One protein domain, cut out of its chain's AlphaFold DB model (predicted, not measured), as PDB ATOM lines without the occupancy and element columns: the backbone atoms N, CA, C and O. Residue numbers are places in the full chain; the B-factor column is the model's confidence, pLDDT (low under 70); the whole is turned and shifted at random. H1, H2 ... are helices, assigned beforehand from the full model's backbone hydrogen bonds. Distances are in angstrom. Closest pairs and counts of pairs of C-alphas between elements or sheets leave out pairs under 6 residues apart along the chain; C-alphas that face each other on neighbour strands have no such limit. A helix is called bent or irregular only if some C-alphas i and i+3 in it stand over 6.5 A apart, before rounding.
ATOM      1  N   SER A 429     -27.069 -16.252 -30.462       75.62
ATOM      2  CA  SER A 429     -28.059 -15.174 -30.333       75.62
ATOM      3  C   SER A 429     -29.098 -15.407 -29.225       75.62
ATOM      4  O   SER A 429     -29.711 -14.448 -28.760       75.62
ATOM      5  N   LYS A 430     -29.279 -16.662 -28.791       76.19
ATOM      6  CA  LYS A 430     -30.194 -17.055 -27.711       76.19
ATOM      7  C   LYS A 430     -29.547 -17.021 -26.318       76.19
ATOM      8  O   LYS A 430     -30.257 -17.244 -25.345       76.19
ATOM      9  N   GLN A 431     -28.233 -16.799 -26.217       73.19
ATOM     10  CA  GLN A 431     -27.495 -16.891 -24.952       73.19
ATOM     11  C   GLN A 431     -27.508 -15.579 -24.155       73.19
ATOM     12  O   GLN A 431     -27.649 -14.484 -24.703       73.19
ATOM     13  N   ASP A 432     -27.317 -15.702 -22.842       70.12
ATOM     14  CA  ASP A 432     -27.373 -14.600 -21.883       70.12
ATOM     15  C   ASP A 432     -26.179 -13.633 -21.959       70.12
ATOM     16  O   ASP A 432     -25.086 -13.953 -22.432       70.12
ATOM     17  N   ASN A 433     -26.355 -12.438 -21.384       64.38
ATOM     18  CA  ASN A 433     -25.373 -11.346 -21.411       64.38
ATOM     19  C   ASN A 433     -23.979 -11.705 -20.855       64.38
ATOM     20  O   ASN A 433     -22.997 -11.090 -21.275       64.38
ATOM     21  N   PHE A 434     -23.864 -12.668 -19.931       68.06
ATOM     22  CA  PHE A 434     -22.568 -13.063 -19.356       68.06
ATOM     23  C   PHE A 434     -21.670 -13.806 -20.362       68.06
ATOM     24  O   PHE A 434     -20.449 -13.755 -20.252       68.06
ATOM     25  N   THR A 435     -22.260 -14.410 -21.397       76.31
ATOM     26  CA  THR A 435     -21.557 -15.163 -22.454       76.31
ATOM     27  C   THR A 435     -21.043 -14.271 -23.588       76.31
ATOM     28  O   THR A 435     -20.193 -14.676 -24.381       76.31
ATOM     29  N   LYS A 436     -21.509 -13.015 -23.637       78.62
ATOM     30  CA  LYS A 436     -21.292 -12.080 -24.748       78.62
ATOM     31  C   LYS A 436     -19.821 -11.874 -25.105       78.62
ATOM     32  O   LYS A 436     -19.502 -11.747 -26.278       78.62
ATOM     33  N   LYS A 437     -18.933 -11.832 -24.110       78.62
ATOM     34  CA  LYS A 437     -17.495 -11.623 -24.342       78.62
ATOM     35  C   LYS A 437     -16.819 -12.820 -25.000       78.62
ATOM     36  O   LYS A 437     -15.921 -12.628 -25.802       78.62
ATOM     37  N   LEU A 438     -17.255 -14.035 -24.671       83.75
ATOM     38  CA  LEU A 438     -16.748 -15.235 -25.326       83.75
ATOM     39  C   LEU A 438     -17.258 -15.318 -26.769       83.75
ATOM     40  O   LEU A 438     -16.502 -15.647 -27.671       83.75
ATOM     41  N   ILE A 439     -18.533 -14.990 -26.988       87.00
ATOM     42  CA  ILE A 439     -19.117 -14.934 -28.333       87.00
ATOM     43  C   ILE A 439     -18.383 -13.893 -29.197       87.00
ATOM     44  O   ILE A 439     -18.106 -14.140 -30.368       87.00
ATOM     45  N   GLU A 440     -18.053 -12.739 -28.609       86.25
ATOM     46  CA  GLU A 440     -17.236 -11.699 -29.242       86.25
ATOM     47  C   GLU A 440     -15.821 -12.209 -29.571       86.25
ATOM     48  O   GLU A 440     -15.355 -11.989 -30.685       86.25
ATOM     49  N   GLU A 441     -15.177 -12.946 -28.662       86.44
ATOM     50  CA  GLU A 441     -13.871 -13.584 -28.891       86.44
ATOM     51  C   GLU A 441     -13.908 -14.607 -30.040       86.44
ATOM     52  O   GLU A 441     -13.076 -14.551 -30.939       86.44
ATOM     53  N   ASP A 442     -14.896 -15.505 -30.072       89.25
ATOM     54  CA  ASP A 442     -15.050 -16.496 -31.148       89.25
ATOM     55  C   ASP A 442     -15.259 -15.821 -32.517       89.25
ATOM     56  O   ASP A 442     -14.651 -16.190 -33.524       89.25
ATOM     57  N   ALA A 443     -16.054 -14.748 -32.556       90.44
ATOM     58  CA  ALA A 443     -16.237 -13.948 -33.764       90.44
ATOM     59  C   ALA A 443     -14.942 -13.240 -34.202       90.44
ATOM     60  O   ALA A 443     -14.637 -13.200 -35.396       90.44
ATOM     61  N   LEU A 444     -14.154 -12.715 -33.258       88.69
ATOM     62  CA  LEU A 444     -12.839 -12.132 -33.541       88.69
ATOM     63  C   LEU A 444     -11.861 -13.178 -34.090       88.69
ATOM     64  O   LEU A 444     -11.162 -12.881 -35.058       88.69
ATOM     65  N   ARG A 445     -11.850 -14.404 -33.551       87.88
ATOM     66  CA  ARG A 445     -11.038 -15.515 -34.079       87.88
ATOM     67  C   ARG A 445     -11.479 -15.962 -35.462       87.88
ATOM     68  O   ARG A 445     -10.628 -16.234 -36.304       87.88
ATOM     69  N   CYS A 446     -12.779 -15.956 -35.754       89.06
ATOM     70  CA  CYS A 446     -13.276 -16.184 -37.112       89.06
ATOM     71  C   CYS A 446     -12.719 -15.149 -38.097       89.06
ATOM     72  O   CYS A 446     -12.231 -15.514 -39.169       89.06
ATOM     73  N   ILE A 447     -12.770 -13.864 -37.726       89.38
ATOM     74  CA  ILE A 447     -12.230 -12.784 -38.558       89.38
ATOM     75  C   ILE A 447     -10.713 -12.941 -38.699       89.38
ATOM     76  O   ILE A 447     -10.204 -12.871 -39.812       89.38
ATOM     77  N   ARG A 448      -9.989 -13.223 -37.611       87.75
ATOM     78  CA  ARG A 448      -8.543 -13.474 -37.653       87.75
ATOM     79  C   ARG A 448      -8.207 -14.646 -38.579       87.75
ATOM     80  O   ARG A 448      -7.378 -14.491 -39.459       87.75
ATOM     81  N   SER A 449      -8.930 -15.762 -38.483       85.12
ATOM     82  CA  SER A 449      -8.705 -16.951 -39.315       85.12
ATOM     83  C   SER A 449      -8.919 -16.699 -40.811       85.12
ATOM     84  O   SER A 449      -8.188 -17.250 -41.637       85.12
ATOM     85  N   ILE A 450      -9.914 -15.881 -41.190       82.88
ATOM     86  CA  ILE A 450     -10.108 -15.508 -42.602       82.88
ATOM     87  C   ILE A 450      -9.094 -14.451 -43.051       82.88
ATOM     88  O   ILE A 450      -8.662 -14.478 -44.204       82.88
ATOM     89  N   GLN A 451      -8.679 -13.564 -42.143       78.62
ATOM     90  CA  GLN A 451      -7.616 -12.595 -42.382       78.62
ATOM     91  C   GLN A 451      -6.283 -13.306 -42.614       78.62
ATOM     92  O   GLN A 451      -5.709 -13.083 -43.661       78.62
ATOM     93  N   ASP A 452      -5.861 -14.265 -41.784       74.69
ATOM     94  CA  ASP A 452      -4.631 -15.060 -41.983       74.69
ATOM     95  C   ASP A 452      -4.590 -15.780 -43.344       74.69
ATOM     96  O   ASP A 452      -3.529 -16.098 -43.889       74.69
ATOM     97  N   LYS A 453      -5.769 -16.034 -43.921       68.62
ATOM     98  CA  LYS A 453      -5.957 -16.655 -45.234       68.62
ATOM     99  C   LYS A 453      -6.211 -15.635 -46.351       68.62
ATOM    100  O   LYS A 453      -6.635 -16.053 -47.428       68.62
ATOM    101  N   ALA A 454      -5.939 -14.342 -46.149       63.47
ATOM    102  CA  ALA A 454      -6.261 -13.277 -47.103       63.47
ATOM    103  C   ALA A 454      -5.682 -13.527 -48.499       63.47
ATOM    104  O   ALA A 454      -6.383 -13.364 -49.489       63.47
ATOM    105  N   PHE A 455      -4.451 -14.038 -48.593       61.56
ATOM    106  CA  PHE A 455      -3.815 -14.376 -49.875       61.56
ATOM    107  C   PHE A 455      -4.427 -15.591 -50.595       61.56
ATOM    108  O   PHE A 455      -4.010 -15.928 -51.699       61.56
ATOM    109  N   ARG A 456      -5.358 -16.308 -49.955       66.94
ATOM    110  CA  ARG A 456      -5.995 -17.531 -50.472       66.94
ATOM    111  C   ARG A 456      -7.518 -17.410 -50.579       66.94
ATOM    112  O   ARG A 456      -8.156 -18.367 -51.002       66.94
ATOM    113  N   CYS A 457      -8.096 -16.283 -50.165       71.81
ATOM    114  CA  CYS A 457      -9.537 -16.055 -50.143       71.81
ATOM    115  C   CYS A 457      -9.860 -14.763 -50.894       71.81
ATOM    116  O   CYS A 457      -9.227 -13.741 -50.650       71.81
ATOM    117  N   THR A 458     -10.886 -14.793 -51.743       80.56
ATOM    118  CA  THR A 458     -11.385 -13.600 -52.449       80.56
ATOM    119  C   THR A 458     -11.767 -12.499 -51.463       80.56
ATOM    120  O   THR A 458     -12.285 -12.788 -50.374       80.56
ATOM    121  N   GLU A 459     -11.613 -11.242 -51.866       84.06
ATOM    122  CA  GLU A 459     -12.067 -10.082 -51.092       84.06
ATOM    123  C   GLU A 459     -13.567 -10.162 -50.767       84.06
ATOM    124  O   GLU A 459     -13.983  -9.827 -49.654       84.06
ATOM    125  N   HIS A 460     -14.359 -10.697 -51.705       83.88
ATOM    126  CA  HIS A 460     -15.794 -10.936 -51.555       83.88
ATOM    127  C   HIS A 460     -16.106 -11.825 -50.350       83.88
ATOM    128  O   HIS A 460     -16.856 -11.429 -49.455       83.88
ATOM    129  N   LEU A 461     -15.478 -12.999 -50.285       84.12
ATOM    130  CA  LEU A 461     -15.644 -13.932 -49.174       84.12
ATOM    131  C   LEU A 461     -15.170 -13.343 -47.839       84.12
ATOM    132  O   LEU A 461     -15.852 -13.488 -46.823       84.12
ATOM    133  N   ARG A 462     -14.017 -12.661 -47.835       87.38
ATOM    134  CA  ARG A 462     -13.466 -12.022 -46.629       87.38
ATOM    135  C   ARG A 462     -14.448 -10.998 -46.064       87.38
ATOM    136  O   ARG A 462     -14.768 -11.052 -44.877       87.38
ATOM    137  N   LEU A 463     -14.984 -10.119 -46.913       87.62
ATOM    138  CA  LEU A 463     -15.995  -9.138 -46.518       87.62
ATOM    139  C   LEU A 463     -17.294  -9.787 -46.039       87.62
ATOM    140  O   LEU A 463     -17.838  -9.347 -45.031       87.62
ATOM    141  N   ALA A 464     -17.777 -10.837 -46.708       87.56
ATOM    142  CA  ALA A 464     -19.002 -11.527 -46.304       87.56
ATOM    143  C   ALA A 464     -18.878 -12.130 -44.894       87.56
ATOM    144  O   ALA A 464     -19.765 -11.948 -44.056       87.56
ATOM    145  N   VAL A 465     -17.749 -12.785 -44.596       88.44
ATOM    146  CA  VAL A 465     -17.461 -13.308 -43.251       88.44
ATOM    147  C   VAL A 465     -17.386 -12.169 -42.234       88.44
ATOM    148  O   VAL A 465     -18.018 -12.263 -41.182       88.44
ATOM    149  N   ILE A 466     -16.680 -11.075 -42.541       89.94
ATOM    150  CA  ILE A 466     -16.587  -9.913 -41.643       89.94
ATOM    151  C   ILE A 466     -17.979  -9.348 -41.354       89.94
ATOM    152  O   ILE A 466     -18.343  -9.224 -40.187       89.94
ATOM    153  N   PHE A 467     -18.791  -9.080 -42.378       87.81
ATOM    154  CA  PHE A 467     -20.152  -8.569 -42.211       87.81
ATOM    155  C   PHE A 467     -21.016  -9.476 -41.332       87.81
ATOM    156  O   PHE A 467     -21.730  -8.979 -40.460       87.81
ATOM    157  N   MET A 468     -20.905 -10.797 -41.494       85.94
ATOM    158  CA  MET A 468     -21.610 -11.750 -40.637       85.94
ATOM    159  C   MET A 468     -21.137 -11.726 -39.185       85.94
ATOM    160  O   MET A 468     -21.960 -11.866 -38.278       85.94
ATOM    161  N   MET A 469     -19.836 -11.550 -38.950       88.81
ATOM    162  CA  MET A 469     -19.254 -11.533 -37.605       88.81
ATOM    163  C   MET A 469     -19.448 -10.190 -36.886       88.81
ATOM    164  O   MET A 469     -19.542 -10.168 -35.659       88.81
ATOM    165  N   MET A 470     -19.619  -9.079 -37.611       86.56
ATOM    166  CA  MET A 470     -19.847  -7.740 -37.037       86.56
ATOM    167  C   MET A 470     -21.070  -7.660 -36.107       86.56
ATOM    168  O   MET A 470     -21.149  -6.756 -35.278       86.56
ATOM    169  N   LYS A 471     -22.015  -8.608 -36.183       82.06
ATOM    170  CA  LYS A 471     -23.158  -8.683 -35.254       82.06
ATOM    171  C   LYS A 471     -22.778  -9.088 -33.828       82.06
ATOM    172  O   LYS A 471     -23.535  -8.811 -32.895       82.06
ATOM    173  N   PHE A 472     -21.621  -9.723 -33.667       85.44
ATOM    174  CA  PHE A 472     -21.102 -10.213 -32.392       85.44
ATOM    175  C   PHE A 472     -19.980  -9.343 -31.819       85.44
ATOM    176  O   PHE A 472     -19.706  -9.431 -30.625       85.44
ATOM    177  N   VAL A 473     -19.369  -8.481 -32.638       84.12
ATOM    178  CA  VAL A 473     -18.165  -7.727 -32.272       84.12
ATOM    179  C   VAL A 473     -18.450  -6.237 -32.122       84.12
ATOM    180  O   VAL A 473     -19.206  -5.642 -32.892       84.12
ATOM    181  N   ARG A 474     -17.815  -5.588 -31.141       80.69
ATOM    182  CA  ARG A 474     -17.801  -4.123 -31.051       80.69
ATOM    183  C   ARG A 474     -16.755  -3.552 -32.005       80.69
ATOM    184  O   ARG A 474     -15.557  -3.664 -31.754       80.69
ATOM    185  N   LEU A 475     -17.214  -2.862 -33.046       82.25
ATOM    186  CA  LEU A 475     -16.360  -2.256 -34.084       82.25
ATOM    187  C   LEU A 475     -15.356  -1.232 -33.525       82.25
ATOM    188  O   LEU A 475     -14.264  -1.051 -34.052       82.25
ATOM    189  N   GLU A 476     -15.712  -0.573 -32.424       77.06
ATOM    190  CA  GLU A 476     -14.862   0.420 -31.764       77.06
ATOM    191  C   GLU A 476     -13.758  -0.201 -30.889       77.06
ATOM    192  O   GLU A 476     -12.844   0.523 -30.478       77.06
ATOM    193  N   SER A 477     -13.834  -1.508 -30.595       80.69
ATOM    194  CA  SER A 477     -12.893  -2.198 -29.703       80.69
ATOM    195  C   SER A 477     -11.466  -2.202 -30.257       80.69
ATOM    196  O   SER A 477     -11.253  -2.224 -31.471       80.69
ATOM    197  N   SER A 478     -10.477  -2.186 -29.357       80.50
ATOM    198  CA  SER A 478      -9.062  -2.309 -29.729       80.50
ATOM    199  C   SER A 478      -8.794  -3.634 -30.439       80.50
ATOM    200  O   SER A 478      -8.215  -3.621 -31.516       80.50
ATOM    201  N   SER A 479      -9.319  -4.745 -29.914       82.31
ATOM    202  CA  SER A 479      -9.125  -6.083 -30.481       82.31
ATOM    203  C   SER A 479      -9.661  -6.208 -31.912       82.31
ATOM    204  O   SER A 479      -8.992  -6.780 -32.768       82.31
ATOM    205  N   PHE A 480     -10.829  -5.630 -32.222       85.50
ATOM    206  CA  PHE A 480     -11.333  -5.610 -33.601       85.50
ATOM    207  C   PHE A 480     -10.438  -4.779 -34.524       85.50
ATOM    208  O   PHE A 480     -10.100  -5.219 -35.620       85.50
ATOM    209  N   LYS A 481     -10.015  -3.591 -34.073       83.31
ATOM    210  CA  LYS A 481      -9.105  -2.726 -34.839       83.31
ATOM    211  C   LYS A 481      -7.760  -3.403 -35.096       83.31
ATOM    212  O   LYS A 481      -7.225  -3.249 -36.185       83.31
ATOM    213  N   GLU A 482      -7.229  -4.143 -34.127       83.44
ATOM    214  CA  GLU A 482      -5.985  -4.909 -34.260       83.44
ATOM    215  C   GLU A 482      -6.115  -6.032 -35.288       83.44
ATOM    216  O   GLU A 482      -5.280  -6.124 -36.183       83.44
ATOM    217  N   VAL A 483      -7.186  -6.833 -35.217       85.50
ATOM    218  CA  VAL A 483      -7.443  -7.904 -36.196       85.50
ATOM    219  C   VAL A 483      -7.616  -7.336 -37.606       85.50
ATOM    220  O   VAL A 483      -7.119  -7.921 -38.565       85.50
ATOM    221  N   MET A 484      -8.282  -6.187 -37.749       84.12
ATOM    222  CA  MET A 484      -8.430  -5.542 -39.055       84.12
ATOM    223  C   MET A 484      -7.118  -4.951 -39.578       84.12
ATOM    224  O   MET A 484      -6.892  -5.025 -40.776       84.12
ATOM    225  N   ARG A 485      -6.246  -4.418 -38.707       75.00
ATOM    226  CA  ARG A 485      -4.963  -3.770 -39.065       75.00
ATOM    227  C   ARG A 485      -3.780  -4.716 -39.221       75.00
ATOM    228  O   ARG A 485      -2.625  -4.280 -39.256       75.00
ATOM    229  N   MET A 486      -4.044  -6.016 -39.288       66.69
ATOM    230  CA  MET A 486      -2.996  -7.027 -39.357       66.69
ATOM    231  C   MET A 486      -2.084  -6.833 -40.580       66.69
ATOM    232  O   MET A 486      -0.880  -7.071 -40.483       66.69
ATOM    233  N   TYR A 487      -2.634  -6.337 -41.692       58.72
ATOM    234  CA  TYR A 487      -1.925  -6.134 -42.956       58.72
ATOM    235  C   TYR A 487      -1.355  -4.725 -43.138       58.72
ATOM    236  O   TYR A 487      -0.277  -4.588 -43.723       58.72
ATOM    237  N   TYR A 488      -1.962  -3.700 -42.536       53.97
ATOM    238  CA  TYR A 488      -1.357  -2.366 -42.443       53.97
ATOM    239  C   TYR A 488       0.025  -2.386 -41.778       53.97
ATOM    240  O   TYR A 488       0.968  -1.770 -42.275       53.97
ATOM    241  N   ASN A 489       0.193  -3.174 -40.711       53.78
ATOM    242  CA  ASN A 489       1.497  -3.353 -40.058       53.78
ATOM    243  C   ASN A 489       2.526  -4.091 -40.941       53.78
ATOM    244  O   ASN A 489       3.720  -4.063 -40.644       53.78
ATOM    245  N   GLN A 490       2.078  -4.735 -42.024       54.12
ATOM    246  CA  GLN A 490       2.906  -5.452 -42.997       54.12
ATOM    247  C   GLN A 490       3.130  -4.656 -44.299       54.12
ATOM    248  O   GLN A 490       3.743  -5.181 -45.226       54.12
ATOM    249  N   ASN A 491       2.677  -3.394 -44.376       54.25
ATOM    250  CA  ASN A 491       2.698  -2.553 -45.584       54.25
ATOM    251  C   ASN A 491       1.980  -3.179 -46.798       54.25
ATOM    252  O   ASN A 491       2.365  -2.935 -47.943       54.25
ATOM    253  N   VAL A 492       0.951  -3.996 -46.563       61.50
ATOM    254  CA  VAL A 492       0.109  -4.558 -47.625       61.50
ATOM    255  C   VAL A 492      -1.117  -3.661 -47.794       61.50
ATOM    256  O   VAL A 492      -1.810  -3.377 -46.819       61.50
ATOM    257  N   ASP A 493      -1.377  -3.202 -49.021       67.62
ATOM    258  CA  ASP A 493      -2.581  -2.424 -49.341       67.62
ATOM    259  C   ASP A 493      -3.792  -3.365 -49.429       67.62
ATOM    260  O   ASP A 493      -4.075  -3.960 -50.470       67.62
ATOM    261  N   ASP A 494      -4.458  -3.572 -48.293       77.56
ATOM    262  CA  ASP A 494      -5.627  -4.436 -48.182       77.56
ATOM    263  C   ASP A 494      -6.926  -3.630 -48.333       77.56
ATOM    264  O   ASP A 494      -7.366  -2.911 -47.428       77.56
ATOM    265  N   ARG A 495      -7.584  -3.784 -49.489       80.19
ATOM    266  CA  ARG A 495      -8.835  -3.081 -49.824       80.19
ATOM    267  C   ARG A 495      -9.961  -3.400 -48.842       80.19
ATOM    268  O   ARG A 495     -10.774  -2.524 -48.537       80.19
ATOM    269  N   VAL A 496      -9.989  -4.628 -48.314       84.81
ATOM    270  CA  VAL A 496     -10.977  -5.072 -47.321       84.81
ATOM    271  C   VAL A 496     -10.766  -4.345 -46.000       84.81
ATOM    272  O   VAL A 496     -11.715  -3.767 -45.464       84.81
ATOM    273  N   GLU A 497      -9.529  -4.324 -45.496       84.75
ATOM    274  CA  GLU A 497      -9.157  -3.555 -44.307       84.75
ATOM    275  C   GLU A 497      -9.538  -2.080 -44.469       84.75
ATOM    276  O   GLU A 497     -10.293  -1.539 -43.652       84.75
ATOM    277  N   PHE A 498      -9.054  -1.442 -45.539       80.88
ATOM    278  CA  PHE A 498      -9.280  -0.023 -45.792       80.88
ATOM    279  C   PHE A 498     -10.772   0.307 -45.823       80.88
ATOM    280  O   PHE A 498     -11.214   1.288 -45.222       80.88
ATOM    281  N   PHE A 499     -11.573  -0.528 -46.487       84.88
ATOM    282  CA  PHE A 499     -13.012  -0.341 -46.560       84.88
ATOM    283  C   PHE A 499     -13.686  -0.424 -45.190       84.88
ATOM    284  O   PHE A 499     -14.510   0.441 -44.877       84.88
ATOM    285  N   ILE A 500     -13.346  -1.422 -44.371       85.38
ATOM    286  CA  ILE A 500     -13.941  -1.600 -43.040       85.38
ATOM    287  C   ILE A 500     -13.550  -0.447 -42.114       85.38
ATOM    288  O   ILE A 500     -14.424   0.154 -41.487       85.38
ATOM    289  N   ILE A 501     -12.265  -0.081 -42.072       80.50
ATOM    290  CA  ILE A 501     -11.782   1.034 -41.249       80.50
ATOM    291  C   ILE A 501     -12.467   2.330 -41.672       80.50
ATOM    292  O   ILE A 501     -13.103   2.997 -40.852       80.50
ATOM    293  N   LYS A 502     -12.417   2.650 -42.967       77.69
ATOM    294  CA  LYS A 502     -12.958   3.902 -43.479       77.69
ATOM    295  C   LYS A 502     -14.462   4.001 -43.290       77.69
ATOM    296  O   LYS A 502     -14.922   5.079 -42.951       77.69
ATOM    297  N   ASN A 503     -15.244   2.948 -43.539       76.44
ATOM    298  CA  ASN A 503     -16.711   3.056 -43.575       76.44
ATOM    299  C   ASN A 503     -17.410   2.709 -42.257       76.44
ATOM    300  O   ASN A 503     -18.553   3.126 -42.082       76.44
ATOM    301  N   TYR A 504     -16.759   1.971 -41.354       75.31
ATOM    302  CA  TYR A 504     -17.391   1.491 -40.121       75.31
ATOM    303  C   TYR A 504     -16.661   1.879 -38.834       75.31
ATOM    304  O   TYR A 504     -17.280   1.834 -37.772       75.31
ATOM    305  N   ILE A 505     -15.373   2.237 -38.897       74.88
ATOM    306  CA  ILE A 505     -14.598   2.645 -37.715       74.88
ATOM    307  C   ILE A 505     -14.400   4.164 -37.670       74.88
ATOM    308  O   ILE A 505     -14.555   4.765 -36.611       74.88
ATOM    309  N   GLU A 506     -14.013   4.788 -38.785       72.06
ATOM    310  CA  GLU A 506     -13.648   6.215 -38.831       72.06
ATOM    311  C   GLU A 506     -14.813   7.122 -39.215       72.06
ATOM    312  O   GLU A 506     -14.966   8.228 -38.697       72.06
ATOM    313  N   ASN A 507     -15.639   6.652 -40.141       59.00
ATOM    314  CA  ASN A 507     -16.857   7.330 -40.518       59.00
ATOM    315  C   ASN A 507     -17.984   6.790 -39.637       59.00
ATOM    316  O   ASN A 507     -18.457   5.680 -39.855       59.00
ATOM    317  N   ASP A 508     -18.437   7.598 -38.677       50.22
ATOM    318  CA  ASP A 508     -19.672   7.414 -37.896       50.22
ATOM    319  C   ASP A 508     -20.921   7.456 -38.815       50.22
ATOM    320  O   ASP A 508     -21.846   8.245 -38.621       50.22
ATOM    321  N   PHE A 509     -20.956   6.679 -39.904       44.41
ATOM    322  CA  PHE A 509     -22.042   6.721 -40.875       44.41
ATOM    323  C   PHE A 509     -23.316   6.145 -40.248       44.41
ATOM    324  O   PHE A 509     -23.410   4.941 -40.016       44.41
ATOM    325  N   PRO A 510     -24.381   6.953 -40.073       43.38
ATOM    326  CA  PRO A 510     -25.649   6.455 -39.547       43.38
ATOM    327  C   PRO A 510     -26.417   5.611 -40.577       43.38
ATOM    328  O   PRO A 510     -27.413   4.983 -40.231       43.38
ATOM    329  N   ARG A 511     -25.998   5.628 -41.854       40.22
ATOM    330  CA  ARG A 511     -26.738   5.029 -42.982       40.22
ATOM    331  C   ARG A 511     -26.555   3.519 -43.111       40.22
ATOM    332  O   ARG A 511     -27.451   2.856 -43.610       40.22
ATOM    333  N   PHE A 512     -25.447   2.997 -42.599       42.09
ATOM    334  CA  PHE A 512     -25.256   1.582 -42.309       42.09
ATOM    335  C   PHE A 512     -25.000   1.459 -40.805       42.09
ATOM    336  O   PHE A 512     -23.970   0.978 -40.349       42.09
ATOM    337  N   LYS A 513     -25.997   1.830 -40.004       44.66
ATOM    338  CA  LYS A 513     -26.387   0.875 -38.977       44.66
ATOM    339  C   LYS A 513     -27.260  -0.122 -39.726       44.66
ATOM    340  O   LYS A 513     -28.472   0.104 -39.763       44.66
ATOM    341  N   PRO A 514     -26.715  -1.203 -40.342       42.03
ATOM    342  CA  PRO A 514     -27.586  -2.337 -40.533       42.03
ATOM    343  C   PRO A 514     -28.207  -2.568 -39.166       42.03
ATOM    344  O   PRO A 514     -27.626  -2.256 -38.115       42.03
ATOM    345  N   ASN A 515     -29.407  -3.092 -39.151       46.16
ATOM    346  CA  ASN A 515     -29.853  -3.762 -37.958       46.16
ATOM    347  C   ASN A 515     -28.890  -4.967 -37.825       46.16
ATOM    348  O   ASN A 515     -29.231  -6.062 -38.239       46.16
ATOM    349  N   VAL A 516     -27.631  -4.739 -37.385       53.66
ATOM    350  CA  VAL A 516     -26.454  -5.623 -37.553       53.66
ATOM    351  C   VAL A 516     -26.774  -6.987 -36.960       53.66
ATOM    352  O   VAL A 516     -26.317  -8.019 -37.423       53.66
ATOM    353  N   ARG A 517     -27.675  -6.972 -35.976       53.94
ATOM    354  CA  ARG A 517     -28.286  -8.117 -35.316       53.94
ATOM    355  C   ARG A 517     -28.992  -9.112 -36.251       53.94
ATOM    356  O   ARG A 517     -29.215 -10.229 -35.804       53.94
ATOM    357  N   TYR A 518     -29.329  -8.751 -37.491       59.59
ATOM    358  CA  TYR A 518     -30.176  -9.558 -38.379       59.59
ATOM    359  C   TYR A 518     -29.589  -9.828 -39.768       59.59
ATOM    360  O   TYR A 518     -30.318 -10.330 -40.613       59.59
ATOM    361  N   ILE A 519     -28.305  -9.535 -40.012       73.38
ATOM    362  CA  ILE A 519     -27.705  -9.843 -41.315       73.38
ATOM    363  C   ILE A 519     -27.642 -11.363 -41.538       73.38
ATOM    364  O   ILE A 519     -27.138 -12.121 -40.696       73.38
ATOM    365  N   THR A 520     -28.203 -11.801 -42.661       79.44
ATOM    366  CA  THR A 520     -28.138 -13.183 -43.144       79.44
ATOM    367  C   THR A 520     -26.911 -13.391 -44.029       79.44
ATOM    368  O   THR A 520     -26.355 -12.436 -44.569       79.44
ATOM    369  N   TRP A 521     -26.493 -14.646 -44.227       82.31
ATOM    370  CA  TRP A 521     -25.383 -14.947 -45.140       82.31
ATOM    371  C   TRP A 521     -25.650 -14.447 -46.555       82.31
ATOM    372  O   TRP A 521     -24.753 -13.879 -47.165       82.31
ATOM    373  N   GLN A 522     -26.874 -14.618 -47.055       81.25
ATOM    374  CA  GLN A 522     -27.250 -14.136 -48.379       81.25
ATOM    375  C   GLN A 522     -27.052 -12.619 -48.490       81.25
ATOM    376  O   GLN A 522     -26.341 -12.166 -49.379       81.25
ATOM    377  N   GLU A 523     -27.585 -11.846 -47.539       83.31
ATOM    378  CA  GLU A 523     -27.411 -10.388 -47.512       83.31
ATOM    379  C   GLU A 523     -25.938  -9.984 -47.364       83.31
ATOM    380  O   GLU A 523     -25.493  -9.026 -47.995       83.31
ATOM    381  N   ALA A 524     -25.162 -10.707 -46.548       85.25
ATOM    382  CA  ALA A 524     -23.736 -10.451 -46.370       85.25
ATOM    383  C   ALA A 524     -22.952 -10.689 -47.666       85.25
ATOM    384  O   ALA A 524     -22.126  -9.854 -48.036       85.25
ATOM    385  N   PHE A 525     -23.232 -11.784 -48.378       85.12
ATOM    386  CA  PHE A 525     -22.624 -12.072 -49.674       85.12
ATOM    387  C   PHE A 525     -23.058 -11.065 -50.742       85.12
ATOM    388  O   PHE A 525     -22.200 -10.561 -51.456       85.12
ATOM    389  N   GLU A 526     -24.342 -10.729 -50.845       82.69
ATOM    390  CA  GLU A 526     -24.836  -9.739 -51.811       82.69
ATOM    391  C   GLU A 526     -24.209  -8.360 -51.557       82.69
ATOM    392  O   GLU A 526     -23.666  -7.740 -52.472       82.69
ATOM    393  N   THR A 527     -24.172  -7.920 -50.297       84.75
ATOM    394  CA  THR A 527     -23.552  -6.641 -49.913       84.75
ATOM    395  C   THR A 527     -22.054  -6.640 -50.207       84.75
ATOM    396  O   THR A 527     -21.528  -5.672 -50.754       84.75
ATOM    397  N   ALA A 528     -21.349  -7.719 -49.859       86.38
ATOM    398  CA  ALA A 528     -19.922  -7.839 -50.128       86.38
ATOM    399  C   ALA A 528     -19.635  -7.843 -51.635       86.38
ATOM    400  O   ALA A 528     -18.709  -7.164 -52.073       86.38
ATOM    401  N   PHE A 529     -20.463  -8.520 -52.432       84.25
ATOM    402  CA  PHE A 529     -20.341  -8.538 -53.887       84.25
ATOM    403  C   PHE A 529     -20.507  -7.134 -54.475       84.25
ATOM    404  O   PHE A 529     -19.678  -6.685 -55.261       84.25
ATOM    405  N   GLU A 530     -21.535  -6.393 -54.055       84.00
ATOM    406  CA  GLU A 530     -21.748  -5.017 -54.510       84.00
ATOM    407  C   GLU A 530     -20.607  -4.067 -54.136       84.00
ATOM    408  O   GLU A 530     -20.345  -3.103 -54.859       84.00
ATOM    409  N   VAL A 531     -19.971  -4.286 -52.984       84.50
ATOM    410  CA  VAL A 531     -18.826  -3.494 -52.527       84.50
ATOM    411  C   VAL A 531     -17.594  -3.805 -53.372       84.50
ATOM    412  O   VAL A 531     -17.011  -2.872 -53.923       84.50
ATOM    413  N   VAL A 532     -17.243  -5.084 -53.527       83.19
ATOM    414  CA  VAL A 532     -16.072  -5.515 -54.310       83.19
ATOM    415  C   VAL A 532     -16.220  -5.117 -55.774       83.19
ATOM    416  O   VAL A 532     -15.313  -4.515 -56.341       83.19
ATOM    417  N   LYS A 533     -17.412  -5.281 -56.357       80.56
ATOM    418  CA  LYS A 533     -17.706  -4.845 -57.729       80.56
ATOM    419  C   LYS A 533     -17.462  -3.345 -57.962       80.56
ATOM    420  O   LYS A 533     -17.164  -2.927 -59.075       80.56
ATOM    421  N   LYS A 534     -17.599  -2.499 -56.931       80.06
ATOM    422  CA  LYS A 534     -17.287  -1.055 -57.032       80.06
ATOM    423  C   LYS A 534     -15.784  -0.781 -57.021       80.06
ATOM    424  O   LYS A 534     -15.376   0.299 -57.443       80.06
ATOM    425  N   TRP A 535     -14.979  -1.714 -56.522       78.50
ATOM    426  CA  TRP A 535     -13.521  -1.679 -56.636       78.50
ATOM    427  C   TRP A 535     -13.079  -2.159 -58.027       78.50
ATOM    428  O   TRP A 535     -12.135  -1.607 -58.588       78.50
ATOM    429  N   GLU A 536     -13.828  -3.093 -58.623       58.66
ATOM    430  CA  GLU A 536     -13.661  -3.654 -59.975       58.66
ATOM    431  C   GLU A 536     -14.088  -2.714 -61.131       58.66
ATOM    432  O   GLU A 536     -14.727  -3.119 -62.101       58.66
ATOM    433  N   ASN A 537     -13.655  -1.448 -61.110       51.25
ATOM    434  CA  ASN A 537     -13.337  -0.786 -62.388       51.25
ATOM    435  C   ASN A 537     -11.987  -1.290 -62.958       51.25
ATOM    436  O   ASN A 537     -11.589  -0.882 -64.046       51.25
ATOM    437  N   GLU A 538     -11.314  -2.212 -62.254       47.03
ATOM    438  CA  GLU A 538     -10.134  -2.962 -62.687       47.03
ATOM    439  C   GLU A 538     -10.277  -4.454 -62.302       47.03
ATOM    440  O   GLU A 538     -10.128  -4.826 -61.140       47.03
ATOM    441  N   SER A 539     -10.499  -5.303 -63.314       39.12
ATOM    442  CA  SER A 539     -10.496  -6.783 -63.316       39.12
ATOM    443  C   SER A 539     -11.734  -7.531 -62.791       39.12
ATOM    444  O   SER A 539     -12.562  -6.980 -62.084       39.12
TER     445      SER A 539
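This is residues 429 to 539 of the 608 residues of an uncharacterized protein of Caenorhabditis tropicalis (UniProt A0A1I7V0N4). Short helix H2 sits in the middle, with the later part of long H1 on one side, H5 crossing another, and H4 on a third; H3 joins H1 to H4. The printed part has 111 residues with five named helices, H1 to H5 in chain order, and no named strand: all helix. It is compact, radius of gyration of the C-alphas 13.8 A, yet elongated, 46 by 28 by 27 A.

H1, residues 433 to 452, 29.4 A, begins at C-alpha (-25.373, -11.346, -21.411); it is irregular, C-alphas 434 and 437 being 7.3 A apart. H2 is residues 459 to 469, H3 478 to 484, H4 495 to 506. H5, residues 521 to 535, 21.2 A, ends at C-alpha (-13.521, -1.679, -56.636).

H1 and H2 form a hairpin, at a shallow tilt of 8 degrees; H1 touches H2 with residues 443 to 451 alone, closest C-alphas Ala 443 and Met 469, 5.4 A. H2, the hub, touches H5 at a steep tilt of 41 degrees, opposite ways, closest C-alphas Ala 464 and Ala 524, 4.9 A. H3 touches H1, closest C-alphas Val 483 and Arg 448, 5.9 A. H3 and H4 form a hairpin. In H2, H3 and H5 every O i to N i+4 pair is within hydrogen-bond range; H1 has 14 of 16, H4 7 of 8.

The printed part has no cut; the link from H4 to H5 is long. Thirty residues are under pLDDT 70, among them 507 to 518.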